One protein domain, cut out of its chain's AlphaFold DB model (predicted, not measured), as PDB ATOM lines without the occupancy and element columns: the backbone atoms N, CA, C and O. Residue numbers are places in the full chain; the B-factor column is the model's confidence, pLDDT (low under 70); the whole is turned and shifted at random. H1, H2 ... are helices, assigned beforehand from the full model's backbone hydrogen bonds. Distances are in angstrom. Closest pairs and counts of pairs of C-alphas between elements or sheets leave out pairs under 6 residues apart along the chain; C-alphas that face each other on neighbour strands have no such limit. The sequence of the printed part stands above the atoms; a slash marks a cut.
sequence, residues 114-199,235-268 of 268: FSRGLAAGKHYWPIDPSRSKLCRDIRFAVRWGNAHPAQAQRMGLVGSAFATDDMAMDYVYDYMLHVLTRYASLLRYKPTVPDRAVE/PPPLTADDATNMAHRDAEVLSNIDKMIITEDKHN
ATOM      1  N   PHE A 114      47.685   7.876 -19.111       80.56
ATOM      2  CA  PHE A 114      47.722   9.293 -19.473       80.56
ATOM      3  C   PHE A 114      47.957  10.235 -18.288       80.56
ATOM      4  O   PHE A 114      48.321  11.394 -18.493       80.56
ATOM      5  N   SER A 115      47.804   9.769 -17.042       80.75
ATOM      6  CA  SER A 115      47.972  10.618 -15.854       80.75
ATOM      7  C   SER A 115      49.366  11.248 -15.778       80.75
ATOM      8  O   SER A 115      49.516  12.327 -15.222       80.75
ATOM      9  N   ARG A 116      50.375  10.621 -16.398       79.94
ATOM     10  CA  ARG A 116      51.751  11.140 -16.492       79.94
ATOM     11  C   ARG A 116      51.904  12.350 -17.423       79.94
ATOM     12  O   ARG A 116      52.897  13.061 -17.321       79.94
ATOM     13  N   GLY A 117      50.966  12.568 -18.345       83.19
ATOM     14  CA  GLY A 117      50.943  13.754 -19.210       83.19
ATOM     15  C   GLY A 117      50.230  14.952 -18.572       83.19
ATOM     16  O   GLY A 117      50.463  16.099 -18.959       83.19
ATOM     17  N   LEU A 118      49.402  14.708 -17.550       87.25
ATOM     18  CA  LEU A 118      48.764  15.761 -16.771       87.25
ATOM     19  C   LEU A 118      49.779  16.409 -15.823       87.25
ATOM     20  O   LEU A 118      50.683  15.767 -15.305       87.25
ATOM     21  N   ALA A 119      49.630  17.713 -15.610       89.12
ATOM     22  CA  ALA A 119      50.570  18.511 -14.836       89.12
ATOM     23  C   ALA A 119      49.775  19.444 -13.930       89.12
ATOM     24  O   ALA A 119      48.973  20.259 -14.417       89.12
ATOM     25  N   ALA A 120      49.993  19.310 -12.623       91.00
ATOM     26  CA  ALA A 120      49.325  20.114 -11.616       91.00
ATOM     27  C   ALA A 120      49.597  21.613 -11.829       91.00
ATOM     28  O   ALA A 120      50.701  22.031 -12.176       91.00
ATOM     29  N   GLY A 121      48.567  22.445 -11.670       90.38
ATOM     30  CA  GLY A 121      48.632  23.896 -11.872       90.38
ATOM     31  C   GLY A 121      48.656  24.351 -13.339       90.38
ATOM     32  O   GLY A 121      48.439  25.535 -13.602       90.38
ATOM     33  N   LYS A 122      48.872  23.439 -14.299       92.06
ATOM     34  CA  LYS A 122      48.771  23.716 -15.742       92.06
ATOM     35  C   LYS A 122      47.474  23.169 -16.332       92.06
ATOM     36  O   LYS A 122      46.725  23.927 -16.941       92.06
ATOM     37  N   HIS A 123      47.237  21.869 -16.162       93.62
ATOM     38  CA  HIS A 123      46.082  21.172 -16.735       93.62
ATOM     39  C   HIS A 123      44.909  21.090 -15.743       93.62
ATOM     40  O   HIS A 123      43.758  21.029 -16.157       93.62
ATOM     41  N   TYR A 124      45.186  21.099 -14.436       92.75
ATOM     42  CA  TYR A 124      44.170  21.003 -13.385       92.75
ATOM     43  C   TYR A 124      44.657  21.621 -12.069       92.75
ATOM     44  O   TYR A 124      45.854  21.833 -11.870       92.75
ATOM     45  N   TRP A 125      43.723  21.874 -11.150       94.44
ATOM     46  CA  TRP A 125      44.025  22.319  -9.791       94.44
ATOM     47  C   TRP A 125      44.173  21.110  -8.855       94.44
ATOM     48  O   TRP A 125      43.202  20.364  -8.698       94.44
ATOM     49  N   PRO A 126      45.342  20.877  -8.231       92.25
ATOM     50  CA  PRO A 126      45.531  19.726  -7.356       92.25
ATOM     51  C   PRO A 126      44.871  19.949  -5.987       92.25
ATOM     52  O   PRO A 126      44.821  21.066  -5.471       92.25
ATOM     53  N   ILE A 127      44.374  18.866  -5.393       91.25
ATOM     54  CA  ILE A 127      43.724  18.858  -4.078       91.25
ATOM     55  C   ILE A 127      44.405  17.782  -3.241       91.25
ATOM     56  O   ILE A 127      44.549  16.657  -3.719       91.25
ATOM     57  N   ASP A 128      44.815  18.107  -2.011       88.62
ATOM     58  CA  ASP A 128      45.327  17.097  -1.088       88.62
ATOM     59  C   ASP A 128      44.158  16.189  -0.658       88.62
ATOM     60  O   ASP A 128      43.184  16.660  -0.056       88.62
ATOM     61  N   PRO A 129      44.209  14.887  -0.978       85.44
ATOM     62  CA  PRO A 129      43.095  13.993  -0.721       85.44
ATOM     63  C   PRO A 129      43.030  13.518   0.735       85.44
ATOM     64  O   PRO A 129      42.069  12.846   1.122       85.44
ATOM     65  N   SER A 130      44.025  13.859   1.563       87.94
ATOM     66  CA  SER A 130      43.998  13.528   2.982       87.94
ATOM     67  C   SER A 130      42.744  14.106   3.635       87.94
ATOM     68  O   SER A 130      42.398  15.281   3.480       87.94
ATOM     69  N   ARG A 131      42.050  13.278   4.424       86.25
ATOM     70  CA  ARG A 131      40.793  13.675   5.083       86.25
ATOM     71  C   ARG A 131      40.895  14.964   5.898       86.25
ATOM     72  O   ARG A 131      39.896  15.660   6.043       86.25
ATOM     73  N   SER A 132      42.065  15.258   6.459       89.06
ATOM     74  CA  SER A 132      42.293  16.459   7.263       89.06
ATOM     75  C   SER A 132      42.341  17.744   6.434       89.06
ATOM     76  O   SER A 132      42.045  18.805   6.978       89.06
ATOM     77  N   LYS A 133      42.678  17.671   5.140       89.81
ATOM     78  CA  LYS A 133      42.859  18.845   4.273       89.81
ATOM     79  C   LYS A 133      41.844  18.941   3.140       89.81
ATOM     80  O   LYS A 133      41.503  20.053   2.758       89.81
ATOM     81  N   LEU A 134      41.275  17.826   2.683       90.12
ATOM     82  CA  LEU A 134      40.358  17.761   1.538       90.12
ATOM     83  C   LEU A 134      39.289  18.869   1.532       90.12
ATOM     84  O   LEU A 134      39.166  19.628   0.572       90.12
ATOM     85  N   CYS A 135      38.526  19.011   2.620       93.75
ATOM     86  CA  CYS A 135      37.452  20.010   2.704       93.75
ATOM     87  C   CYS A 135      37.968  21.457   2.707       93.75
ATOM     88  O   CYS A 135      37.290  22.358   2.204       93.75
ATOM     89  N   ARG A 136      39.138  21.692   3.310       93.75
ATOM     90  CA  ARG A 136      39.799  23.002   3.350       93.75
ATOM     91  C   ARG A 136      40.284  23.373   1.950       93.75
ATOM     92  O   ARG A 136      39.968  24.456   1.466       93.75
ATOM     93  N   ASP A 137      40.960  22.443   1.290       93.94
ATOM     94  CA  ASP A 137      41.566  22.633  -0.024       93.94
ATOM     95  C   ASP A 137      40.501  22.816  -1.117       93.94
ATOM     96  O   ASP A 137      40.618  23.734  -1.925       93.94
ATOM     97  N   ILE A 138      39.403  22.044  -1.092       95.06
ATOM     98  CA  ILE A 138      38.255  22.250  -1.998       95.06
ATOM     99  C   ILE A 138      37.657  23.649  -1.807       95.06
ATOM    100  O   ILE A 138      37.409  24.365  -2.779       95.06
ATOM    101  N   ARG A 139      37.412  24.059  -0.555       94.88
ATOM    102  CA  ARG A 139      36.824  25.374  -0.256       94.88
ATOM    103  C   ARG A 139      37.710  26.502  -0.776       94.88
ATOM    104  O   ARG A 139      37.192  27.456  -1.356       94.88
ATOM    105  N   PHE A 140      39.019  26.388  -0.568       95.44
ATOM    106  CA  PHE A 140      39.986  27.349  -1.073       95.44
ATOM    107  C   PHE A 140      40.010  27.368  -2.603       95.44
ATOM    108  O   PHE A 140      39.886  28.439  -3.185       95.44
ATOM    109  N   ALA A 141      40.071  26.206  -3.261       95.81
ATOM    110  CA  ALA A 141      40.077  26.108  -4.719       95.81
ATOM    111  C   ALA A 141      38.859  26.803  -5.352       95.81
ATOM    112  O   ALA A 141      39.004  27.564  -6.308       95.81
ATOM    113  N   VAL A 142      37.664  26.609  -4.779       95.75
ATOM    114  CA  VAL A 142      36.432  27.271  -5.243       95.75
ATOM    115  C   VAL A 142      36.510  28.789  -5.062       95.75
ATOM    116  O   VAL A 142      36.187  29.536  -5.985       95.75
ATOM    117  N   ARG A 143      36.951  29.270  -3.893       95.50
ATOM    118  CA  ARG A 143      37.110  30.713  -3.643       95.50
ATOM    119  C   ARG A 143      38.139  31.337  -4.578       95.50
ATOM    120  O   ARG A 143      37.853  32.364  -5.191       95.50
ATOM    121  N   TRP A 144      39.292  30.693  -4.720       95.44
ATOM    122  CA  TRP A 144      40.361  31.134  -5.600       95.44
ATOM    123  C   TRP A 144      39.887  31.196  -7.050       95.44
ATOM    124  O   TRP A 144      40.089  32.221  -7.697       95.44
ATOM    125  N   GLY A 145      39.195  30.161  -7.537       96.06
ATOM    126  CA  GLY A 145      38.647  30.122  -8.894       96.06
ATOM    127  C   GLY A 145      37.618  31.223  -9.152       96.06
ATOM    128  O   GLY A 145      37.669  31.874 -10.193       96.06
ATOM    129  N   ASN A 146      36.746  31.502  -8.178       96.88
ATOM    130  CA  ASN A 146      35.781  32.602  -8.264       96.88
ATOM    131  C   ASN A 146      36.457  33.985  -8.265       96.88
ATOM    132  O   ASN A 146      35.974  34.900  -8.927       96.88
ATOM    133  N   ALA A 147      37.572  34.143  -7.547       96.88
ATOM    134  CA  ALA A 147      38.356  35.378  -7.533       96.88
ATOM    135  C   ALA A 147      39.264  35.541  -8.772       96.88
ATOM    136  O   ALA A 147      39.627  36.662  -9.122       96.88
ATOM    137  N   HIS A 148      39.613  34.441  -9.453       96.88
ATOM    138  CA  HIS A 148      40.560  34.395 -10.575       96.88
ATOM    139  C   HIS A 148      39.953  33.730 -11.825       96.88
ATOM    140  O   HIS A 148      40.490  32.733 -12.328       96.88
ATOM    141  N   PRO A 149      38.848  34.270 -12.376       97.06
ATOM    142  CA  PRO A 149      38.109  33.615 -13.454       97.06
ATOM    143  C   PRO A 149      38.945  33.436 -14.728       97.06
ATOM    144  O   PRO A 149      38.851  32.399 -15.378       97.06
ATOM    145  N   ALA A 150      39.813  34.396 -15.069       97.50
ATOM    146  CA  ALA A 150      40.665  34.305 -16.257       97.50
ATOM    147  C   ALA A 150      41.711  33.181 -16.139       97.50
ATOM    148  O   ALA A 150      41.960  32.444 -17.093       97.50
ATOM    149  N   GLN A 151      42.322  33.022 -14.962       96.00
ATOM    150  CA  GLN A 151      43.292  31.962 -14.699       96.00
ATOM    151  C   GLN A 151      42.608  30.592 -14.659       96.00
ATOM    152  O   GLN A 151      43.127  29.646 -15.252       96.00
ATOM    153  N   ALA A 152      41.443  30.502 -14.012       96.44
ATOM    154  CA  ALA A 152      40.641  29.285 -13.964       96.44
ATOM    155  C   ALA A 152      40.193  28.854 -15.370       96.44
ATOM    156  O   ALA A 152      40.380  27.698 -15.747       96.44
ATOM    157  N   GLN A 153      39.698  29.791 -16.187       96.94
ATOM    158  CA  GLN A 153      39.317  29.522 -17.573       96.94
ATOM    159  C   GLN A 153      40.512  29.048 -18.401       96.94
ATOM    160  O   GLN A 153      40.404  28.060 -19.121       96.94
ATOM    161  N   ARG A 154      41.667  29.712 -18.284       97.31
ATOM    162  CA  ARG A 154      42.881  29.304 -19.002       97.31
ATOM    163  C   ARG A 154      43.317  27.889 -18.624       97.31
ATOM    164  O   ARG A 154      43.673  27.120 -19.508       97.31
ATOM    165  N   MET A 155      43.282  27.548 -17.337       96.12
ATOM    166  CA  MET A 155      43.600  26.199 -16.865       96.12
ATOM    167  C   MET A 155      42.615  25.171 -17.427       96.12
ATOM    168  O   MET A 155      43.041  24.142 -17.938       96.12
ATOM    169  N   GLY A 156      41.316  25.488 -17.414       95.62
ATOM    170  CA  GLY A 156      40.278  24.646 -18.008       95.62
ATOM    171  C   GLY A 156      40.486  24.414 -19.504       95.62
ATOM    172  O   GLY A 156      40.423  23.274 -19.940       95.62
ATOM    173  N   LEU A 157      40.810  25.464 -20.269       97.12
ATOM    174  CA  LEU A 157      41.081  25.371 -21.710       97.12
ATOM    175  C   LEU A 157      42.315  24.515 -22.016       97.12
ATOM    176  O   LEU A 157      42.289  23.694 -22.927       97.12
ATOM    177  N   VAL A 158      43.394  24.696 -21.255       96.56
ATOM    178  CA  VAL A 158      44.634  23.925 -21.428       96.56
ATOM    179  C   VAL A 158      44.430  22.462 -21.019       96.56
ATOM    180  O   VAL A 158      44.923  21.566 -21.699       96.56
ATOM    181  N   GLY A 159      43.669  22.203 -19.953       94.38
ATOM    182  CA  GLY A 159      43.290  20.851 -19.542       94.38
ATOM    183  C   GLY A 159      42.366  20.155 -20.543       94.38
ATOM    184  O   GLY A 159      42.586  18.990 -20.865       94.38
ATOM    185  N   SER A 160      41.370  20.863 -21.084       94.50
ATOM    186  CA  SER A 160      40.476  20.302 -22.101       94.50
ATOM    187  C   SER A 160      41.196  20.043 -23.420       94.50
ATOM    188  O   SER A 160      40.967  18.998 -24.014       94.50
ATOM    189  N   ALA A 161      42.092  20.943 -23.846       94.62
ATOM    190  CA  ALA A 161      42.889  20.758 -25.058       94.62
ATOM    191  C   ALA A 161      43.816  19.540 -24.946       94.62
ATOM    192  O   ALA A 161      43.891  18.743 -25.869       94.62
ATOM    193  N   PHE A 162      44.446  19.322 -23.785       91.38
ATOM    194  CA  PHE A 162      45.205  18.092 -23.542       91.38
ATOM    195  C   PHE A 162      44.326  16.840 -23.722       91.38
ATOM    196  O   PHE A 162      44.747  15.859 -24.325       91.38
ATOM    197  N   ALA A 163      43.078  16.875 -23.244       87.75
ATOM    198  CA  ALA A 163      42.168  15.744 -23.389       87.75
ATOM    199  C   ALA A 163      41.675  15.510 -24.821       87.75
ATOM    200  O   ALA A 163      41.428  14.364 -25.188       87.75
ATOM    201  N   THR A 164      41.519  16.562 -25.623       87.56
ATOM    202  CA  THR A 164      41.071  16.425 -27.015       87.56
ATOM    203  C   THR A 164      42.211  16.124 -27.973       87.56
ATOM    204  O   THR A 164      42.018  15.356 -28.910       87.56
ATOM    205  N   ASP A 165      43.380  16.713 -27.736       87.88
ATOM    206  CA  ASP A 165      44.469  16.752 -28.709       87.88
ATOM    207  C   ASP A 165      45.541  15.718 -28.350       87.88
ATOM    208  O   ASP A 165      45.875  14.865 -29.168       87.88
ATOM    209  N   ASP A 166      46.035  15.742 -27.109       83.25
ATOM    210  CA  ASP A 166      47.112  14.855 -26.645       83.25
ATOM    211  C   ASP A 166      46.592  13.481 -26.172       83.25
ATOM    212  O   ASP A 166      47.357  12.519 -26.091       83.25
ATOM    213  N   MET A 167      45.290  13.369 -25.878       84.25
ATOM    214  CA  MET A 167      44.593  12.111 -25.560       84.25
ATOM    215  C   MET A 167      43.556  11.718 -26.622       84.25
ATOM    216  O   MET A 167      42.596  11.005 -26.320       84.25
ATOM    217  N   ALA A 168      43.734  12.167 -27.869       84.06
ATOM    218  CA  ALA A 168      42.889  11.718 -28.972       84.06
ATOM    219  C   ALA A 168      42.918  10.180 -29.100       84.06
ATOM    220  O   ALA A 168      43.942   9.543 -28.835       84.06
ATOM    221  N   MET A 169      41.802   9.582 -29.531       80.75
ATOM    222  CA  MET A 169      41.668   8.121 -29.641       80.75
ATOM    223  C   MET A 169      42.773   7.486 -30.494       80.75
ATOM    224  O   MET A 169      43.269   6.424 -30.132       80.75
ATOM    225  N   ASP A 170      43.216   8.166 -31.554       77.88
ATOM    226  CA  ASP A 170      44.323   7.725 -32.407       77.88
ATOM    227  C   ASP A 170      45.607   7.485 -31.589       77.88
ATOM    228  O   ASP A 170      46.232   6.431 -31.696       77.88
ATOM    229  N   TYR A 171      45.949   8.402 -30.676       82.19
ATOM    230  CA  TYR A 171      47.108   8.249 -29.791       82.19
ATOM    231  C   TYR A 171      46.911   7.156 -28.740       82.19
ATOM    232  O   TYR A 171      47.881   6.508 -28.341       82.19
ATOM    233  N   VAL A 172      45.675   6.922 -28.290       84.19
ATOM    234  CA  VAL A 172      45.363   5.815 -27.374       84.19
ATOM    235  C   VAL A 172      45.599   4.473 -28.067       84.19
ATOM    236  O   VAL A 172      46.249   3.599 -27.488       84.19
ATOM    237  N   TYR A 173      45.132   4.314 -29.307       83.81
ATOM    238  CA  TYR A 173      45.351   3.099 -30.092       83.81
ATOM    239  C   TYR A 173      46.830   2.886 -30.420       83.81
ATOM    240  O   TYR A 173      47.348   1.790 -30.187       83.81
ATOM    241  N   ASP A 174      47.532   3.936 -30.854       82.94
ATOM    242  CA  ASP A 174      48.974   3.882 -31.107       82.94
ATOM    243  C   ASP A 174      49.752   3.500 -29.838       82.94
ATOM    244  O   ASP A 174      50.654   2.658 -29.881       82.94
ATOM    245  N   TYR A 175      49.376   4.054 -28.679       84.94
ATOM    246  CA  TYR A 175      49.977   3.703 -27.394       84.94
ATOM    247  C   TYR A 175      49.735   2.233 -27.025       84.94
ATOM    248  O   TYR A 175      50.681   1.530 -26.661       84.94
ATOM    249  N   MET A 176      48.497   1.739 -27.139       87.19
ATOM    250  CA  MET A 176      48.173   0.338 -26.846       87.19
ATOM    251  C   MET A 176      48.954  -0.617 -27.754       87.19
ATOM    252  O   MET A 176      49.579  -1.562 -27.263       87.19
ATOM    253  N   LEU A 177      48.982  -0.343 -29.062       85.31
ATOM    254  CA  LEU A 177      49.738  -1.130 -30.032       85.31
ATOM    255  C   LEU A 177      51.238  -1.116 -29.718       85.31
ATOM    256  O   LEU A 177      51.893  -2.162 -29.754       85.31
ATOM    257  N   HIS A 178      51.787   0.045 -29.359       83.38
ATOM    258  CA  HIS A 178      53.183   0.172 -28.958       83.38
ATOM    259  C   HIS A 178      53.504  -0.679 -27.727       83.38
ATOM    260  O   HIS A 178      54.473  -1.442 -27.749       83.38
ATOM    261  N   VAL A 179      52.691  -0.592 -26.669       88.44
ATOM    262  CA  VAL A 179      52.894  -1.369 -25.436       88.44
ATOM    263  C   VAL A 179      52.843  -2.867 -25.724       88.44
ATOM    264  O   VAL A 179      53.748  -3.588 -25.300       88.44
ATOM    265  N   LEU A 180      51.849  -3.334 -26.484       89.81
ATOM    266  CA  LEU A 180      51.722  -4.745 -26.861       89.81
ATOM    267  C   LEU A 180      52.916  -5.217 -27.696       89.81
ATOM    268  O   LEU A 180      53.473  -6.274 -27.414       89.81
ATOM    269  N   THR A 181      53.368  -4.415 -28.660       87.31
ATOM    270  CA  THR A 181      54.521  -4.739 -29.516       87.31
ATOM    271  C   THR A 181      55.820  -4.809 -28.712       87.31
ATOM    272  O   THR A 181      56.613  -5.744 -28.855       87.31
ATOM    273  N   ARG A 182      56.055  -3.834 -27.824       87.81
ATOM    274  CA  ARG A 182      57.243  -3.811 -26.962       87.81
ATOM    275  C   ARG A 182      57.227  -4.961 -25.969       87.81
ATOM    276  O   ARG A 182      58.245  -5.630 -25.819       87.81
ATOM    277  N   TYR A 183      56.085  -5.230 -25.350       89.69
ATOM    278  CA  TYR A 183      55.926  -6.375 -24.465       89.69
ATOM    279  C   TYR A 183      56.170  -7.688 -25.215       89.69
ATOM    280  O   TYR A 183      56.952  -8.512 -24.745       89.69
ATOM    281  N   ALA A 184      55.603  -7.834 -26.419       91.25
ATOM    282  CA  ALA A 184      55.791  -8.997 -27.279       91.25
ATOM    283  C   ALA A 184      57.276  -9.284 -27.566       91.25
ATOM    284  O   ALA A 184      57.715 -10.432 -27.521       91.25
ATOM    285  N   SER A 185      58.076  -8.232 -27.777       90.00
ATOM    286  CA  SER A 185      59.520  -8.350 -28.027       90.00
ATOM    287  C   SER A 185      60.333  -8.880 -26.837       90.00
ATOM    288  O   SER A 185      61.456  -9.349 -27.022       90.00
ATOM    289  N   LEU A 186      59.783  -8.826 -25.617       94.81
ATOM    290  CA  LEU A 186      60.435  -9.326 -24.404       94.81
ATOM    291  C   LEU A 186      60.162 -10.815 -24.154       94.81
ATOM    292  O   LEU A 186      60.812 -11.406 -23.283       94.81
ATOM    293  N   LEU A 187      59.216 -11.433 -24.874       94.19
ATOM    294  CA  LEU A 187      58.909 -12.848 -24.683       94.19
ATOM    295  C   LEU A 187      60.115 -13.719 -25.038       94.19
ATOM    296  O   LEU A 187      60.707 -13.626 -26.110       94.19
ATOM    297  N   ARG A 188      60.445 -14.629 -24.120       95.81
ATOM    298  CA  ARG A 188      61.529 -15.613 -24.273       95.81
ATOM    299  C   ARG A 188      61.033 -16.999 -24.685       95.81
ATOM    300  O   ARG A 188      61.778 -17.970 -24.602       95.81
ATOM    301  N   TYR A 189      59.769 -17.107 -25.079       93.62
ATOM    302  CA  TYR A 189      59.132 -18.351 -25.496       93.62
ATOM    303  C   TYR A 189      58.240 -18.099 -26.710       93.62
ATOM    304  O   TYR A 189      57.831 -16.967 -26.958       93.62
ATOM    305  N   LYS A 190      57.933 -19.162 -27.458       92.69
ATOM    306  CA  LYS A 190      56.973 -19.114 -28.561       92.69
ATOM    307  C   LYS A 190      55.563 -19.327 -27.997       92.69
ATOM    308  O   LYS A 190      55.320 -20.407 -27.457       92.69
ATOM    309  N   PRO A 191      54.650 -18.345 -28.089       90.62
ATOM    310  CA  PRO A 191      53.272 -18.529 -27.650       90.62
ATOM    311  C   PRO A 191      52.598 -19.663 -28.426       90.62
ATOM    312  O   PRO A 191      52.791 -19.797 -29.636       90.62
ATOM    313  N   THR A 192      51.801 -20.467 -27.730       92.25
ATOM    314  CA  THR A 192      50.946 -21.509 -28.314       92.25
ATOM    315  C   THR A 192      49.511 -21.262 -27.880       92.25
ATOM    316  O   THR A 192      49.273 -20.917 -26.722       92.25
ATOM    317  N   VAL A 193      48.559 -21.451 -28.792       90.69
ATOM    318  CA  VAL A 193      47.132 -21.320 -28.483       90.69
ATOM    319  C   VAL A 193      46.719 -22.465 -27.546       90.69
ATOM    320  O   VAL A 193      46.966 -23.621 -27.887       90.69
ATOM    321  N   PRO A 194      46.145 -22.185 -26.362       91.94
ATOM    322  CA  PRO A 194      45.665 -23.234 -25.467       91.94
ATOM    323  C   PRO A 194      44.365 -23.864 -25.991       91.94
ATOM    324  O   PRO A 194      43.540 -23.169 -26.575       91.94
ATOM    325  N   ASP A 195      44.132 -25.151 -25.700       90.56
ATOM    326  CA  ASP A 195      42.992 -25.938 -26.224       90.56
ATOM    327  C   ASP A 195      41.602 -25.344 -25.928       90.56
ATOM    328  O   ASP A 195      40.628 -25.662 -26.603       90.56
ATOM    329  N   ARG A 196      41.491 -24.504 -24.894       91.50
ATOM    330  CA  ARG A 196      40.241 -23.845 -24.475       91.50
ATOM    331  C   ARG A 196      40.178 -22.366 -24.858       91.50
ATOM    332  O   ARG A 196      39.380 -21.627 -24.289       91.50
ATOM    333  N   ALA A 197      41.054 -21.902 -25.745       84.75
ATOM    334  CA  ALA A 197      40.958 -20.546 -26.261       84.75
ATOM    335  C   ALA A 197      39.704 -20.398 -27.126       84.75
ATOM    336  O   ALA A 197      39.440 -21.223 -27.997       84.75
ATOM    337  N   VAL A 198      38.962 -19.317 -26.896       83.25
ATOM    338  CA  VAL A 198      37.858 -18.900 -27.758       83.25
ATOM    339  C   VAL A 198      38.365 -17.766 -28.632       83.25
ATOM    340  O   VAL A 198      38.924 -16.793 -28.125       83.25
ATOM    341  N   GLU A 199      38.195 -17.910 -29.941       75.88
ATOM    342  CA  GLU A 199      38.528 -16.866 -30.901       75.88
ATOM    343  C   GLU A 199      37.605 -15.657 -30.711       75.88
ATOM    344  O   GLU A 199      36.383 -15.792 -30.642       75.88
ATOM    345  N   PRO A 235      60.661   6.942 -28.084       48.03
ATOM    346  CA  PRO A 235      60.982   5.761 -27.299       48.03
ATOM    347  C   PRO A 235      61.149   6.175 -25.834       48.03
ATOM    348  O   PRO A 235      61.890   7.128 -25.585       48.03
ATOM    349  N   PRO A 236      60.528   5.488 -24.858       64.88
ATOM    350  CA  PRO A 236      60.778   5.847 -23.470       64.88
ATOM    351  C   PRO A 236      61.215   4.582 -22.673       64.88
ATOM    352  O   PRO A 236      61.256   3.479 -23.235       64.88
ATOM    353  N   PRO A 237      61.628   4.714 -21.396       58.56
ATOM    354  CA  PRO A 237      60.903   5.501 -20.407       58.56
ATOM    355  C   PRO A 237      61.738   6.695 -19.906       58.56
ATOM    356  O   PRO A 237      62.949   6.587 -19.749       58.56
ATOM    357  N   LEU A 238      61.160   7.888 -19.717       57.56
ATOM    358  CA  LEU A 238      60.466   8.201 -18.459       57.56
ATOM    359  C   LEU A 238      61.148   7.447 -17.318       57.56
ATOM    360  O   LEU A 238      60.648   6.464 -16.778       57.56
ATOM    361  N   THR A 239      62.394   7.832 -17.092       68.75
ATOM    362  CA  THR A 239      63.284   7.197 -16.136       68.75
ATOM    363  C   THR A 239      62.658   7.238 -14.742       68.75
ATOM    364  O   THR A 239      61.723   7.998 -14.473       68.75
ATOM    365  N   ALA A 240      63.169   6.420 -13.820       72.88
ATOM    366  CA  ALA A 240      62.791   6.551 -12.411       72.88
ATOM    367  C   ALA A 240      62.983   8.002 -11.926       72.88
ATOM    368  O   ALA A 240      62.164   8.515 -11.160       72.88
ATOM    369  N   ASP A 241      64.003   8.680 -12.455       80.25
ATOM    370  CA  ASP A 241      64.268  10.095 -12.221       80.25
ATOM    371  C   ASP A 241      63.152  10.978 -12.787       80.25
ATOM    372  O   ASP A 241      62.652  11.841 -12.076       80.25
ATOM    373  N   ASP A 242      62.674  10.739 -14.010       78.50
ATOM    374  CA  ASP A 242      61.556  11.496 -14.589       78.50
ATOM    375  C   ASP A 242      60.257  11.326 -13.789       78.50
ATOM    376  O   ASP A 242      59.552  12.304 -13.538       78.50
ATOM    377  N   ALA A 243      59.950  10.105 -13.337       75.25
ATOM    378  CA  ALA A 243      58.803   9.844 -12.465       75.25
ATOM    379  C   ALA A 243      58.924  10.578 -11.123       75.25
ATOM    380  O   ALA A 243      57.960  11.176 -10.643       75.25
ATOM    381  N   THR A 244      60.130  10.592 -10.560       82.44
ATOM    382  CA  THR A 244      60.440  11.296  -9.314       82.44
ATOM    383  C   THR A 244      60.361  12.811  -9.504       82.44
ATOM    384  O   THR A 244      59.802  13.510  -8.662       82.44
ATOM    385  N   ASN A 245      60.836  13.329 -10.636       84.31
ATOM    386  CA  ASN A 245      60.759  14.739 -11.005       84.31
ATOM    387  C   ASN A 245      59.307  15.191 -11.206       84.31
ATOM    388  O   ASN A 245      58.944  16.292 -10.795       84.31
ATOM    389  N   MET A 246      58.454  14.356 -11.809       81.06
ATOM    390  CA  MET A 246      57.012  14.625 -11.898       81.06
ATOM    391  C   MET A 246      56.380  14.711 -10.507       81.06
ATOM    392  O   MET A 246      55.765  15.728 -10.194       81.06
ATOM    393  N   ALA A 247      56.621  13.716  -9.651       82.69
ATOM    394  CA  ALA A 247      56.107  13.716  -8.283       82.69
ATOM    395  C   ALA A 247      56.611  14.921  -7.465       82.69
ATOM    396  O   ALA A 247      55.850  15.523  -6.709       82.69
ATOM    397  N   HIS A 248      57.877  15.314  -7.648       86.75
ATOM    398  CA  HIS A 248      58.452  16.493  -7.004       86.75
ATOM    399  C   HIS A 248      57.739  17.778  -7.435       86.75
ATOM    400  O   HIS A 248      57.405  18.606  -6.590       86.75
ATOM    401  N   ARG A 249      57.474  17.949  -8.737       86.56
ATOM    402  CA  ARG A 249      56.741  19.118  -9.248       86.56
ATOM    403  C   ARG A 249      55.324  19.184  -8.688       86.56
ATOM    404  O   ARG A 249      54.906  20.249  -8.245       86.56
ATOM    405  N   ASP A 250      54.611  18.064  -8.641       86.38
ATOM    406  CA  ASP A 250      53.255  18.034  -8.084       86.38
ATOM    407  C   ASP A 250      53.250  18.380  -6.586       86.38
ATOM    408  O   ASP A 250      52.426  19.178  -6.129       86.38
ATOM    409  N   ALA A 251      54.219  17.856  -5.829       89.75
ATOM    410  CA  ALA A 251      54.401  18.188  -4.416       89.75
ATOM    411  C   ALA A 251      54.764  19.669  -4.202       89.75
ATOM    412  O   ALA A 251      54.287  20.294  -3.253       89.75
ATOM    413  N   GLU A 252      55.572  20.253  -5.088       93.31
ATOM    414  CA  GLU A 252      55.915  21.675  -5.056       93.31
ATOM    415  C   GLU A 252      54.680  22.557  -5.286       93.31
ATOM    416  O   GLU A 252      54.448  23.506  -4.531       93.31
ATOM    417  N   VAL A 253      53.845  22.220  -6.275       92.94
ATOM    418  CA  VAL A 253      52.590  22.942  -6.541       92.94
ATOM    419  C   VAL A 253      51.654  22.857  -5.334       92.94
ATOM    420  O   VAL A 253      51.140  23.885  -4.889       92.94
ATOM    421  N   LEU A 254      51.481  21.666  -4.753       91.62
ATOM    422  CA  LEU A 254      50.688  21.475  -3.533       91.62
ATOM    423  C   LEU A 254      51.238  22.288  -2.351       91.62
ATOM    424  O   LEU A 254      50.470  22.937  -1.643       91.62
ATOM    425  N   SER A 255      52.561  22.316  -2.160       93.81
ATOM    426  CA  SER A 255      53.198  23.128  -1.114       93.81
ATOM    427  C   SER A 255      52.940  24.621  -1.313       93.81
ATOM    428  O   SER A 255      52.663  25.342  -0.353       93.81
ATOM    429  N   ASN A 256      53.002  25.100  -2.554       94.31
ATOM    430  CA  ASN A 256      52.720  26.497  -2.867       94.31
ATOM    431  C   ASN A 256      51.247  26.846  -2.615       94.31
ATOM    432  O   ASN A 256      50.967  27.916  -2.077       94.31
ATOM    433  N   ILE A 257      50.317  25.936  -2.915       93.81
ATOM    434  CA  ILE A 257      48.894  26.105  -2.592       93.81
ATOM    435  C   ILE A 257      48.662  26.146  -1.081       93.81
ATOM    436  O   ILE A 257      47.980  27.051  -0.605       93.81
ATOM    437  N   ASP A 258      49.280  25.251  -0.312       93.44
ATOM    438  CA  ASP A 258      49.153  25.246   1.151       93.44
ATOM    439  C   ASP A 258      49.664  26.560   1.772       93.44
ATOM    440  O   ASP A 258      49.016  27.134   2.647       93.44
ATOM    441  N   LYS A 259      50.762  27.125   1.245       94.38
ATOM    442  CA  LYS A 259      51.237  28.463   1.644       94.38
ATOM    443  C   LYS A 259      50.226  29.565   1.319       94.38
ATOM    444  O   LYS A 259      50.067  30.482   2.127       94.38
ATOM    445  N   MET A 260      49.558  29.502   0.163       93.06
ATOM    446  CA  MET A 260      48.514  30.470  -0.196       93.06
ATOM    447  C   MET A 260      47.323  30.378   0.764       93.06
ATOM    448  O   MET A 260      46.891  31.410   1.273       93.06
ATOM    449  N   ILE A 261      46.874  29.161   1.088       92.38
ATOM    450  CA  ILE A 261      45.801  28.906   2.064       92.38
ATOM    451  C   ILE A 261      46.156  29.519   3.424       92.38
ATOM    452  O   ILE A 261      45.405  30.331   3.956       92.38
ATOM    453  N   ILE A 262      47.338  29.193   3.957       91.31
ATOM    454  CA  ILE A 262      47.799  29.696   5.263       91.31
ATOM    455  C   ILE A 262      47.908  31.225   5.271       91.31
ATOM    456  O   ILE A 262      47.700  31.863   6.302       91.31
ATOM    457  N   THR A 263      48.285  31.828   4.143       91.56
ATOM    458  CA  THR A 263      48.406  33.285   4.041       91.56
ATOM    459  C   THR A 263      47.034  33.949   4.025       91.56
ATOM    460  O   THR A 263      46.859  34.942   4.726       91.56
ATOM    461  N   GLU A 264      46.059  33.400   3.297       86.94
ATOM    462  CA  GLU A 264      44.677  33.900   3.287       86.94
ATOM    463  C   GLU A 264      44.038  33.803   4.679       86.94
ATOM    464  O   GLU A 264      43.493  34.789   5.168       86.94
ATOM    465  N   ASP A 265      44.213  32.670   5.366       84.25
ATOM    466  CA  ASP A 265      43.688  32.453   6.722       84.25
ATOM    467  C   ASP A 265      44.281  33.417   7.767       84.25
ATOM    468  O   ASP A 265      43.664  33.664   8.795       84.25
ATOM    469  N   LYS A 266      45.476  33.979   7.534       79.81
ATOM    470  CA  LYS A 266      46.084  34.986   8.430       79.81
ATOM    471  C   LYS A 266      45.528  36.397   8.244       79.81
ATOM    472  O   LYS A 266      45.737  37.234   9.119       79.81
ATOM    473  N   HIS A 267      44.919  36.684   7.097       69.62
ATOM    474  CA  HIS A 267      44.416  38.017   6.751       69.62
ATOM    475  C   HIS A 267      42.903  38.154   6.968       69.62
ATOM    476  O   HIS A 267      42.351  39.221   6.694       69.62
ATOM    477  N   ASN A 268      42.250  37.097   7.452       58.56
ATOM    478  CA  ASN A 268      40.809  36.989   7.658       58.56
ATOM    479  C   ASN A 268      40.505  36.672   9.127       58.56
ATOM    480  O   ASN A 268      39.460  37.142   9.625       58.56
TER     481      ASN A 268
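This is residues 114 to 199 and 235 to 268 of the 268 residues of the protein "CAP10 domain-containing protein" of Oryza barthii (UniProt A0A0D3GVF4). Four helices make an open, U-like frame: H1 is the crosspiece, H2 and H4 are the two sides, and residues 114 to 133 run between them. H3 prolongs the H2 side, and residues 179 to 199 stick out beyond. The printed part has 120 residues with four named helices, H1 to H4 in chain order, and no named strand: all helix. It is extended, radius of gyration of the C-alphas 21.0 A, spanning 71 by 30 by 27 A.

H1, residues 134 to 147, is close to but not clearly touching H2, residues 149 to 166: the closest C-alphas, of Gly 145 and Ala 152, are 5.5 A apart, and the lines are only just about perpendicular, at 72 degrees. H2 and H3, residues 169 to 185, meet only through their tight link. H1 is likewise close to but not clearly touching H4, residues 240 to 266, about perpendicular at 74 degrees; the closest C-alphas, of Phe 140 and Ile 261, are 6.8 A apart. H2 and H4 are apart. In H1, H2, H3 and H4, every O i to N i+4 pair is within hydrogen-bond range.

H1 begins at C-alpha 134 (40.358, 17.761, 1.538) and measures 19.9 A from first to last C-alpha, H2 24.6 A, H3 24.3 A and H4 39.0 A, ending at C-alpha 266 (46.084, 34.986, 8.430).

The C-alphas farthest apart, of Asp 195 and His 267, are 72.0 A apart. Residues 200 to 234 are not printed; C-alphas 199 and 235 are 32.1 A apart across the cut. No link printed whole is long. The pLDDT is under 70 at residues 235 to 239 and 267 to 268.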